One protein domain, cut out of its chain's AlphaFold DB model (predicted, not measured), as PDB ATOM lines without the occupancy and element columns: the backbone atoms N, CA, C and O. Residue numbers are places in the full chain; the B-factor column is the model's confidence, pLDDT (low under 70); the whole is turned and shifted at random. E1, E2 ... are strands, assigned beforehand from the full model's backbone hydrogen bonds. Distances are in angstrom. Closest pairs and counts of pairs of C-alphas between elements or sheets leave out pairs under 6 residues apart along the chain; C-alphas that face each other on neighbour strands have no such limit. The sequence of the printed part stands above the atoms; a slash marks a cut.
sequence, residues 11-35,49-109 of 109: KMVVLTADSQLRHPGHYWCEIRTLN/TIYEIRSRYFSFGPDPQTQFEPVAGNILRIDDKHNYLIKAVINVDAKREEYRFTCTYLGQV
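This is residues 11 to 35 and 49 to 109 of the 109 residues of an uncharacterized protein of Laceyella sacchari (UniProt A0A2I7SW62). Six strands ring a small closed barrel, E1, E2, E3, E6, E5, E4 and back to E1, with neighbours antiparallel. A long loop, residues 57 to 74, reaches away from it. The printed part has 86 residues, no named helix and strands E1 to E6 in chain order: all strand, compact, radius of gyration of the C-alphas 12.2 A, spans 35 by 29 by 19 A.

E6, residues 98 to 108, has E3, residues 50 to 56, on one side and E5, residues 82 to 91, on the other side; N 101 and O 53, 2.8 A apart, are within hydrogen-bond range. E4, residues 75 to 78, E5 and E6 form a meander, each the antiparallel neighbour of the one before; with E3, E6's antiparallel neighbour, a Greek key.

E1, residues 11 to 15, begins at C-alpha (63.198, 87.328, 49.492). E2 is residues 27 to 34. E6, 25.8 A long, ends at C-alpha (62.621, 92.175, 63.428).

Across the cut, residues 36 to 48, C-alphas 35 and 49 are 7.3 A apart. Links E1 to E2 and E3 to E4 are long. pLDDT is under 70 in 22 residues, among them 60 to 67.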
ATOM      1  N   LYS A  11      64.361  88.205  49.590       91.88
ATOM      2  CA  LYS A  11      63.198  87.328  49.492       91.88
ATOM      3  C   LYS A  11      62.056  87.940  50.293       91.88
ATOM      4  O   LYS A  11      62.214  88.241  51.464       91.88
ATOM      5  N   MET A  12      60.892  88.092  49.687       91.12
ATOM      6  CA  MET A  12      59.737  88.772  50.261       91.12
ATOM      7  C   MET A  12      58.515  87.861  50.259       91.12
ATOM      8  O   MET A  12      58.266  87.143  49.290       91.12
ATOM      9  N   VAL A  13      57.724  87.935  51.325       90.75
ATOM     10  CA  VAL A  13      56.351  87.421  51.377       90.75
ATOM     11  C   VAL A  13      55.398  88.535  51.782       90.75
ATOM     12  O   VAL A  13      55.781  89.449  52.516       90.75
ATOM     13  N   VAL A  14      54.155  88.445  51.319       89.25
ATOM     14  CA  VAL A  14      53.084  89.368  51.707       89.25
ATOM     15  C   VAL A  14      52.208  88.691  52.757       89.25
ATOM     16  O   VAL A  14      51.810  87.535  52.592       89.25
ATOM     17  N   LEU A  15      51.928  89.406  53.841       87.94
ATOM     18  CA  LEU A  15      51.039  89.003  54.926       87.94
ATOM     19  C   LEU A  15      49.829  89.939  54.942       87.94
ATOM     20  O   LEU A  15      49.983  91.153  54.769       87.94
ATOM     21  N   THR A  16      48.638  89.398  55.178       80.12
ATOM     22  CA  THR A  16      47.431  90.223  55.357       80.12
ATOM     23  C   THR A  16      47.470  90.977  56.691       80.12
ATOM     24  O   THR A  16      48.313  90.701  57.545       80.12
ATOM     25  N   ALA A  17      46.565  91.946  56.881       63.84
ATOM     26  CA  ALA A  17      46.485  92.753  58.106       63.84
ATOM     27  C   ALA A  17      46.308  91.899  59.383       63.84
ATOM     28  O   ALA A  17      46.851  92.240  60.431       63.84
ATOM     29  N   ASP A  18      45.676  90.726  59.270       67.00
ATOM     30  CA  ASP A  18      45.562  89.757  60.370       67.00
ATOM     31  C   ASP A  18      46.885  89.043  60.708       67.00
ATOM     32  O   ASP A  18      46.924  88.226  61.623       67.00
ATOM     33  N   SER A  19      47.989  89.360  60.015       58.59
ATOM     34  CA  SER A  19      49.389  88.987  60.301       58.59
ATOM     35  C   SER A  19      49.716  87.483  60.335       58.59
ATOM     36  O   SER A  19      50.891  87.106  60.290       58.59
ATOM     37  N   GLN A  20      48.704  86.615  60.390       56.94
ATOM     38  CA  GLN A  20      48.819  85.161  60.509       56.94
ATOM     39  C   GLN A  20      48.656  84.436  59.171       56.94
ATOM     40  O   GLN A  20      49.125  83.309  59.021       56.94
ATOM     41  N   LEU A  21      48.051  85.084  58.172       64.31
ATOM     42  CA  LEU A  21      47.893  84.510  56.841       64.31
ATOM     43  C   LEU A  21      49.056  84.956  55.953       64.31
ATOM     44  O   LEU A  21      49.133  86.102  55.505       64.31
ATOM     45  N   ARG A  22      49.989  84.026  55.730       65.06
ATOM     46  CA  ARG A  22      51.041  84.170  54.722       65.06
ATOM     47  C   ARG A  22      50.443  83.861  53.359       65.06
ATOM     48  O   ARG A  22      49.890  82.777  53.173       65.06
ATOM     49  N   HIS A  23      50.622  84.750  52.389       71.00
ATOM     50  CA  HIS A  23      50.417  84.336  51.008       71.00
ATOM     51  C   HIS A  23      51.507  83.323  50.622       71.00
ATOM     52  O   HIS A  23      52.675  83.529  50.960       71.00
ATOM     53  N   PRO A  24      51.160  82.230  49.917       65.19
ATOM     54  CA  PRO A  24      52.062  81.095  49.690       65.19
ATOM     55  C   PRO A  24      53.233  81.390  48.732       65.19
ATOM     56  O   PRO A  24      54.002  80.493  48.401       65.19
ATOM     57  N   GLY A  25      53.376  82.626  48.259       74.19
ATOM     58  CA  GLY A  25      54.343  83.012  47.235       74.19
ATOM     59  C   GLY A  25      55.525  83.768  47.817       74.19
ATOM     60  O   GLY A  25      55.382  84.631  48.685       74.19
ATOM     61  N   HIS A  26      56.697  83.447  47.283       82.81
ATOM     62  CA  HIS A  26      57.935  84.156  47.539       82.81
ATOM     63  C   HIS A  26      58.293  85.023  46.335       82.81
ATOM     64  O   HIS A  26      58.272  84.554  45.197       82.81
ATOM     65  N   TYR A  27      58.671  86.267  46.606       87.75
ATOM     66  CA  TYR A  27      59.017  87.258  45.593       87.75
ATOM     67  C   TYR A  27      60.394  87.823  45.847       87.75
ATOM     68  O   TYR A  27      60.884  87.814  46.971       87.75
ATOM     69  N   TRP A  28      61.009  88.340  44.796       89.81
ATOM     70  CA  TRP A  28      62.267  89.054  44.914       89.81
ATOM     71  C   TRP A  28      62.006  90.551  44.924       89.81
ATOM     72  O   TRP A  28      61.285  91.063  44.060       89.81
ATOM     73  N   CYS A  29      62.603  91.246  45.888       90.12
ATOM     74  CA  CYS A  29      62.493  92.688  46.021       90.12
ATOM     75  C   CYS A  29      63.853  93.383  46.189       90.12
ATOM     76  O   CYS A  29      64.871  92.778  46.539       90.12
ATOM     77  N   GLU A  30      63.856  94.685  45.927       91.50
ATOM     78  CA  GLU A  30      64.902  95.640  46.292       91.50
ATOM     79  C   GLU A  30      64.348  96.562  47.384       91.50
ATOM     80  O   GLU A  30      63.198  96.987  47.290       91.50
ATOM     81  N   ILE A  31      65.158  96.891  48.391       89.25
ATOM     82  CA  ILE A  31      64.801  97.849  49.444       89.25
ATOM     83  C   ILE A  31      65.639  99.113  49.260       89.25
ATOM     84  O   ILE A  31      66.856  99.037  49.085       89.25
ATOM     85  N   ARG A  32      65.002 100.279  49.335       86.75
ATOM     86  CA  ARG A  32      65.654 101.591  49.343       86.75
ATOM     87  C   ARG A  32      65.087 102.449  50.462       86.75
ATOM     88  O   ARG A  32      63.894 102.413  50.730       86.75
ATOM     89  N   THR A  33      65.927 103.254  51.095       84.06
ATOM     90  CA  THR A  33      65.484 104.311  52.011       84.06
ATOM     91  C   THR A  33      65.165 105.572  51.218       84.06
ATOM     92  O   THR A  33      66.014 106.068  50.472       84.06
ATOM     93  N   LEU A  34      63.954 106.103  51.376       73.56
ATOM     94  CA  LEU A  34      63.588 107.424  50.878       73.56
ATOM     95  C   LEU A  34      63.983 108.452  51.937       73.56
ATOM     96  O   LEU A  34      63.207 108.778  52.832       73.56
ATOM     97  N   ASN A  35      65.212 108.950  51.837       64.69
ATOM     98  CA  ASN A  35      65.646 110.077  52.650       64.69
ATOM     99  C   ASN A  35      65.073 111.346  52.022       64.69
ATOM    100  O   ASN A  35      65.542 111.793  50.974       64.69
ATOM    101  N   THR A  49      61.247 106.691  59.015       73.50
ATOM    102  CA  THR A  49      62.056 106.373  57.834       73.50
ATOM    103  C   THR A  49      61.156 105.639  56.851       73.50
ATOM    104  O   THR A  49      60.665 104.541  57.130       73.50
ATOM    105  N   ILE A  50      60.920 106.265  55.702       84.44
ATOM    106  CA  ILE A  50      60.100 105.693  54.646       84.44
ATOM    107  C   ILE A  50      60.992 104.809  53.781       84.44
ATOM    108  O   ILE A  50      62.024 105.240  53.265       84.44
ATOM    109  N   TYR A  51      60.571 103.566  53.589       88.25
ATOM    110  CA  TYR A  51      61.237 102.608  52.721       88.25
ATOM    111  C   TYR A  51      60.464 102.484  51.413       88.25
ATOM    112  O   TYR A  51      59.251 102.288  51.410       88.25
ATOM    113  N   GLU A  52      61.167 102.577  50.294       89.94
ATOM    114  CA  GLU A  52      60.658 102.153  48.999       89.94
ATOM    115  C   GLU A  52      61.089 100.706  48.762       89.94
ATOM    116  O   GLU A  52      62.281 100.408  48.684       89.94
ATOM    117  N   ILE A  53      60.120  99.805  48.640       90.44
ATOM    118  CA  ILE A  53      60.363  98.406  48.292       90.44
ATOM    119  C   ILE A  53      59.862  98.182  46.872       90.44
ATOM    120  O   ILE A  53      58.711  98.480  46.562       90.44
ATOM    121  N   ARG A  54      60.725  97.671  45.995       89.31
ATOM    122  CA  ARG A  54      60.393  97.408  44.590       89.31
ATOM    123  C   ARG A  54      60.403  95.922  44.315       89.31
ATOM    124  O   ARG A  54      61.338  95.240  44.720       89.31
ATOM    125  N   SER A  55      59.423  95.428  43.580       87.50
ATOM    126  CA  SER A  55      59.405  94.053  43.083       87.50
ATOM    127  C   SER A  55      58.860  94.019  41.667       87.50
ATOM    128  O   SER A  55      58.151  94.929  41.246       87.50
ATOM    129  N   ARG A  56      59.109  92.931  40.933       85.50
ATOM    130  CA  ARG A  56      58.312  92.666  39.725       85.50
ATOM    131  C   ARG A  56      56.832  92.590  40.094       85.50
ATOM    132  O   ARG A  56      56.510  92.231  41.230       85.50
ATOM    133  N   TYR A  57      55.958  92.924  39.151       81.00
ATOM    134  CA  TYR A  57      54.534  92.681  39.336       81.00
ATOM    135  C   TYR A  57      54.299  91.189  39.563       81.00
ATOM    136  O   TYR A  57      54.905  90.330  38.914       81.00
ATOM    137  N   PHE A  58      53.429  90.890  40.510       79.44
ATOM    138  CA  PHE A  58      53.005  89.539  40.802       79.44
ATOM    139  C   PHE A  58      51.547  89.549  41.200       79.44
ATOM    140  O   PHE A  58      50.976  90.567  41.567       79.44
ATOM    141  N   SER A  59      50.935  88.389  41.124       71.94
ATOM    142  CA  SER A  59      49.544  88.240  41.475       71.94
ATOM    143  C   SER A  59      49.292  86.801  41.881       71.94
ATOM    144  O   SER A  59      50.040  85.903  41.484       71.94
ATOM    145  N   PHE A  60      48.274  86.587  42.702       67.62
ATOM    146  CA  PHE A  60      47.961  85.263  43.219       67.62
ATOM    147  C   PHE A  60      46.495  84.954  43.053       67.62
ATOM    148  O   PHE A  60      45.671  85.814  43.323       67.62
ATOM    149  N   GLY A  61      46.187  83.704  42.744       61.59
ATOM    150  CA  GLY A  61      44.818  83.225  42.608       61.59
ATOM    151  C   GLY A  61      44.571  82.695  41.196       61.59
ATOM    152  O   GLY A  61      45.174  83.201  40.249       61.59
ATOM    153  N   PRO A  62      43.741  81.648  41.056       55.56
ATOM    154  CA  PRO A  62      43.443  81.043  39.760       55.56
ATOM    155  C   PRO A  62      42.603  81.971  38.873       55.56
ATOM    156  O   PRO A  62      42.751  81.929  37.654       55.56
ATOM    157  N   ASP A  63      41.782  82.836  39.481       63.34
ATOM    158  CA  ASP A  63      40.860  83.716  38.770       63.34
ATOM    159  C   ASP A  63      41.238  85.200  38.912       63.34
ATOM    160  O   ASP A  63      41.524  85.649  40.030       63.34
ATOM    161  N   PRO A  64      41.131  86.003  37.830       63.03
ATOM    162  CA  PRO A  64      41.368  87.451  37.856       63.03
ATOM    163  C   PRO A  64      40.508  88.214  38.874       63.03
ATOM    164  O   PRO A  64      40.901  89.279  39.337       63.03
ATOM    165  N   GLN A  65      39.333  87.684  39.232       58.78
ATOM    166  CA  GLN A  65      38.428  88.296  40.217       58.78
ATOM    167  C   GLN A  65      38.826  88.002  41.669       58.78
ATOM    168  O   GLN A  65      38.485  88.767  42.567       58.78
ATOM    169  N   THR A  66      39.557  86.911  41.904       59.44
ATOM    170  CA  THR A  66      40.076  86.516  43.228       59.44
ATOM    171  C   THR A  66      41.557  86.843  43.383       59.44
ATOM    172  O   THR A  66      42.222  86.356  44.297       59.44
ATOM    173  N   GLN A  67      42.085  87.623  42.441       67.94
ATOM    174  CA  GLN A  67      43.497  87.896  42.332       67.94
ATOM    175  C   GLN A  67      43.932  88.792  43.494       67.94
ATOM    176  O   GLN A  67      43.502  89.938  43.599       67.94
ATOM    177  N   PHE A  68      44.764  88.268  44.390       73.38
ATOM    178  CA  PHE A  68      45.313  89.068  45.474       73.38
ATOM    179  C   PHE A  68      46.377  90.008  44.914       73.38
ATOM    180  O   PHE A  68      47.411  89.562  44.399       73.38
ATOM    181  N   GLU A  69      46.120  91.302  45.058       79.62
ATOM    182  CA  GLU A  69      47.107  92.355  44.883       79.62
ATOM    183  C   GLU A  69      47.491  92.898  46.267       79.62
ATOM    184  O   GLU A  69      46.609  93.093  47.109       79.62
ATOM    185  N   PRO A  70      48.783  93.144  46.537       84.31
ATOM    186  CA  PRO A  70      49.186  93.778  47.784       84.31
ATOM    187  C   PRO A  70      48.536  95.156  47.905       84.31
ATOM    188  O   PRO A  70      48.506  95.919  46.939       84.31
ATOM    189  N   VAL A  71      48.063  95.495  49.100       86.75
ATOM    190  CA  VAL A  71      47.418  96.780  49.400       86.75
ATOM    191  C   VAL A  71      48.022  97.436  50.638       86.75
ATOM    192  O   VAL A  71      48.742  96.812  51.424       86.75
ATOM    193  N   ALA A  72      47.713  98.719  50.833       88.88
ATOM    194  CA  ALA A  72      48.023  99.411  52.077       88.88
ATOM    195  C   ALA A  72      47.446  98.646  53.284       88.88
ATOM    196  O   ALA A  72      46.325  98.142  53.236       88.88
ATOM    197  N   GLY A  73      48.229  98.542  54.356       88.12
ATOM    198  CA  GLY A  73      47.896  97.753  55.544       88.12
ATOM    199  C   GLY A  73      48.416  96.312  55.524       88.12
ATOM    200  O   GLY A  73      48.484  95.689  56.580       88.12
ATOM    201  N   ASN A  74      48.835  95.773  54.374       90.06
ATOM    202  CA  ASN A  74      49.557  94.497  54.350       90.06
ATOM    203  C   ASN A  74      50.981  94.655  54.894       90.06
ATOM    204  O   ASN A  74      51.558  95.746  54.877       90.06
ATOM    205  N   ILE A  75      51.558  93.546  55.355       91.56
ATOM    206  CA  ILE A  75      52.937  93.496  55.840       91.56
ATOM    207  C   ILE A  75      53.791  92.755  54.816       91.56
ATOM    208  O   ILE A  75      53.474  91.640  54.408       91.56
ATOM    209  N   LEU A  76      54.909  93.356  54.432       91.56
ATOM    210  CA  LEU A  76      55.969  92.695  53.688       91.56
ATOM    211  C   LEU A  76      56.960  92.116  54.691       91.56
ATOM    212  O   LEU A  76      57.588  92.862  55.444       91.56
ATOM    213  N   ARG A  77      57.103  90.791  54.707       92.69
ATOM    214  CA  ARG A  77      58.161  90.124  55.465       92.69
ATOM    215  C   ARG A  77      59.310  89.793  54.533       92.69
ATOM    216  O   ARG A  77      59.138  89.033  53.582       92.69
ATOM    217  N   ILE A  78      60.465  90.377  54.822       92.31
ATOM    218  CA  ILE A  78      61.665  90.279  54.001       92.31
ATOM    219  C   ILE A  78      62.732  89.448  54.711       92.31
ATOM    220  O   ILE A  78      62.973  89.610  55.910       92.31
ATOM    221  N   ASP A  79      63.334  88.532  53.955       91.88
ATOM    222  CA  ASP A  79      64.340  87.550  54.364       91.88
ATOM    223  C   ASP A  79      63.930  86.757  55.613       91.88
ATOM    224  O   ASP A  79      64.766  86.371  56.425       91.88
ATOM    225  N   ASP A  80      62.614  86.561  55.774       89.38
ATOM    226  CA  ASP A  80      61.964  85.940  56.932       89.38
ATOM    227  C   ASP A  80      62.275  86.612  58.290       89.38
ATOM    228  O   ASP A  80      61.932  86.061  59.333       89.38
ATOM    229  N   LYS A  81      62.859  87.818  58.283       90.69
ATOM    230  CA  LYS A  81      63.378  88.505  59.481       90.69
ATOM    231  C   LYS A  81      62.801  89.891  59.707       90.69
ATOM    232  O   LYS A  81      62.643  90.297  60.848       90.69
ATOM    233  N   HIS A  82      62.518  90.633  58.643       92.19
ATOM    234  CA  HIS A  82      62.186  92.053  58.727       92.19
ATOM    235  C   HIS A  82      60.749  92.296  58.290       92.19
ATOM    236  O   HIS A  82      60.379  91.910  57.184       92.19
ATOM    237  N   ASN A  83      59.950  92.959  59.125       92.38
ATOM    238  CA  ASN A  83      58.576  93.313  58.779       92.38
ATOM    239  C   ASN A  83      58.480  94.786  58.367       92.38
ATOM    240  O   ASN A  83      58.977  95.673  59.060       92.38
ATOM    241  N   TYR A  84      57.780  95.042  57.266       92.00
ATOM    242  CA  TYR A  84      57.501  96.378  56.750       92.00
ATOM    243  C   TYR A  84      56.002  96.532  56.500       92.00
ATOM    244  O   TYR A  84      55.405  95.718  55.806       92.00
ATOM    245  N   LEU A  85      55.387  97.579  57.044       91.50
ATOM    246  CA  LEU A  85      53.983  97.900  56.805       91.50
ATOM    247  C   LEU A  85      53.841  98.692  55.508       91.50
ATOM    248  O   LEU A  85      54.413  99.778  55.404       91.50
ATOM    249  N   ILE A  86      53.032  98.205  54.568       91.38
ATOM    250  CA  ILE A  86      52.702  98.943  53.348       91.38
ATOM    251  C   ILE A  86      51.815 100.135  53.712       91.38
ATOM    252  O   ILE A  86      50.708  99.976  54.228       91.38
ATOM    253  N   LYS A  87      52.289 101.342  53.408       89.69
ATOM    254  CA  LYS A  87      51.531 102.595  53.517       89.69
ATOM    255  C   LYS A  87      50.820 102.937  52.215       89.69
ATOM    256  O   LYS A  87      49.689 103.407  52.246       89.69
ATOM    257  N   ALA A  88      51.471 102.685  51.083       88.62
ATOM    258  CA  ALA A  88      50.901 102.907  49.761       88.62
ATOM    259  C   ALA A  88      51.501 101.941  48.738       88.62
ATOM    260  O   ALA A  88      52.665 101.545  48.849       88.62
ATOM    261  N   VAL A  89      50.704 101.602  47.727       87.44
ATOM    262  CA  VAL A  89      51.136 100.835  46.557       87.44
ATOM    263  C   VAL A  89      51.085 101.757  45.355       87.44
ATOM    264  O   VAL A  89      50.033 102.288  45.009       87.44
ATOM    265  N   ILE A  90      52.239 101.975  44.740       80.88
ATOM    266  CA  ILE A  90      52.391 102.787  43.545       80.88
ATOM    267  C   ILE A  90      52.578 101.815  42.383       80.88
ATOM    268  O   ILE A  90      53.619 101.167  42.247       80.88
ATOM    269  N   ASN A  91      51.551 101.704  41.547       66.44
ATOM    270  CA  ASN A  91      51.624 100.963  40.292       66.44
ATOM    271  C   ASN A  91      52.331 101.847  39.267       66.44
ATOM    272  O   ASN A  91      51.786 102.867  38.852       66.44
ATOM    273  N   VAL A  92      53.565 101.497  38.896       56.72
ATOM    274  CA  VAL A  92      54.423 102.421  38.128       56.72
ATOM    275  C   VAL A  92      54.343 102.235  36.615       56.72
ATOM    276  O   VAL A  92      55.017 102.938  35.869       56.72
ATOM    277  N   ASP A  93      53.487 101.356  36.111       56.41
ATOM    278  CA  ASP A  93      53.273 101.284  34.669       56.41
ATOM    279  C   ASP A  93      51.883 100.731  34.345       56.41
ATOM    280  O   ASP A  93      51.435  99.763  34.964       56.41
ATOM    281  N   ALA A  94      51.234 101.293  33.320       58.75
ATOM    282  CA  ALA A  94      50.033 100.724  32.702       58.75
ATOM    283  C   ALA A  94      50.273  99.283  32.211       58.75
ATOM    284  O   ALA A  94      49.333  98.509  32.046       58.75
ATOM    285  N   LYS A  95      51.545  98.914  32.020       65.44
ATOM    286  CA  LYS A  95      52.005  97.578  31.633       65.44
ATOM    287  C   LYS A  95      52.117  96.565  32.776       65.44
ATOM    288  O   LYS A  95      52.410  95.410  32.489       65.44
ATOM    289  N   ARG A  96      51.904  96.961  34.043       69.75
ATOM    290  CA  ARG A  96      52.038  96.076  35.221       69.75
ATOM    291  C   ARG A  96      53.380  95.325  35.245       69.75
ATOM    292  O   ARG A  96      53.424  94.111  35.386       69.75
ATOM    293  N   GLU A  97      54.494  96.039  35.081       76.56
ATOM    294  CA  GLU A  97      55.832  95.415  35.099       76.56
ATOM    295  C   GLU A  97      56.450  95.365  36.513       76.56
ATOM    296  O   GLU A  97      57.212  94.450  36.838       76.56
ATOM    297  N   GLU A  98      56.113  96.329  37.377       81.56
ATOM    298  CA  GLU A  98      56.739  96.538  38.690       81.56
ATOM    299  C   GLU A  98      55.707  97.003  39.728       81.56
ATOM    300  O   GLU A  98      54.868  97.856  39.431       81.56
ATOM    301  N   TYR A  99      55.830  96.505  40.958       85.00
ATOM    302  CA  TYR A  99      55.251  97.141  42.135       85.00
ATOM    303  C   TYR A  99      56.285  98.012  42.838       85.00
ATOM    304  O   TYR A  99      57.417  97.579  43.078       85.00
ATOM    305  N   ARG A 100      55.865  99.212  43.249       87.56
ATOM    306  CA  ARG A 100      56.585 100.009  44.241       87.56
ATOM    307  C   ARG A 100      55.726 100.194  45.475       87.56
ATOM    308  O   ARG A 100      54.609 100.693  45.398       87.56
ATOM    309  N   PHE A 101      56.269  99.818  46.617       89.12
ATOM    310  CA  PHE A 101      55.619  99.942  47.907       89.12
ATOM    311  C   PHE A 101      56.310 101.031  48.709       89.12
ATOM    312  O   PHE A 101      57.527 100.997  48.892       89.12
ATOM    313  N   THR A 102      55.532 101.966  49.231       90.62
ATOM    314  CA  THR A 102      55.988 102.878  50.277       90.62
ATOM    315  C   THR A 102      55.676 102.230  51.613       90.62
ATOM    316  O   THR A 102      54.512 101.931  51.881       90.62
ATOM    317  N   CYS A 103      56.691 101.983  52.436       90.38
ATOM    318  CA  CYS A 103      56.558 101.202  53.659       90.38
ATOM    319  C   CYS A 103      57.210 101.868  54.874       90.38
ATOM    320  O   CYS A 103      58.170 102.622  54.741       90.38
ATOM    321  N   THR A 104      56.730 101.508  56.062       91.00
ATOM    322  CA  THR A 104      57.382 101.815  57.345       91.00
ATOM    323  C   THR A 104      57.924 100.528  57.948       91.00
ATOM    324  O   THR A 104      57.250  99.498  57.915       91.00
ATOM    325  N   TYR A 105      59.135 100.564  58.496       90.38
ATOM    326  CA  TYR A 105      59.723  99.403  59.159       90.38
ATOM    327  C   TYR A 105      59.061  99.145  60.520       90.38
ATOM    328  O   TYR A 105      58.927 100.061  61.323       90.38
ATOM    329  N   LEU A 106      58.648  97.900  60.770       89.56
ATOM    330  CA  LEU A 106      57.995  97.479  62.016       89.56
ATOM    331  C   LEU A 106      58.951  96.799  63.007       89.56
ATOM    332  O   LEU A 106      58.581  96.607  64.160       89.56
ATOM    333  N   GLY A 107      60.154  96.412  62.572       87.06
ATOM    334  CA  GLY A 107      61.115  95.682  63.401       87.06
ATOM    335  C   GLY A 107      61.441  94.280  62.886       87.06
ATOM    336  O   GLY A 107      61.007  93.868  61.803       87.06
ATOM    337  N   GLN A 108      62.252  93.570  63.674       88.19
ATOM    338  CA  GLN A 108      62.621  92.175  63.428       88.19
ATOM    339  C   GLN A 108      61.655  91.224  64.144       88.19
ATOM    340  O   GLN A 108      61.070  91.598  65.161       88.19
ATOM    341  N   VAL A 109      61.496  90.017  63.602       79.62
ATOM    342  CA  VAL A 109      60.793  88.883  64.233       79.62
ATOM    343  C   VAL A 109      61.759  87.847  64.776       79.62
ATOM    344  O   VAL A 109      62.853  87.701  64.188       79.62
TER     345      VAL A 109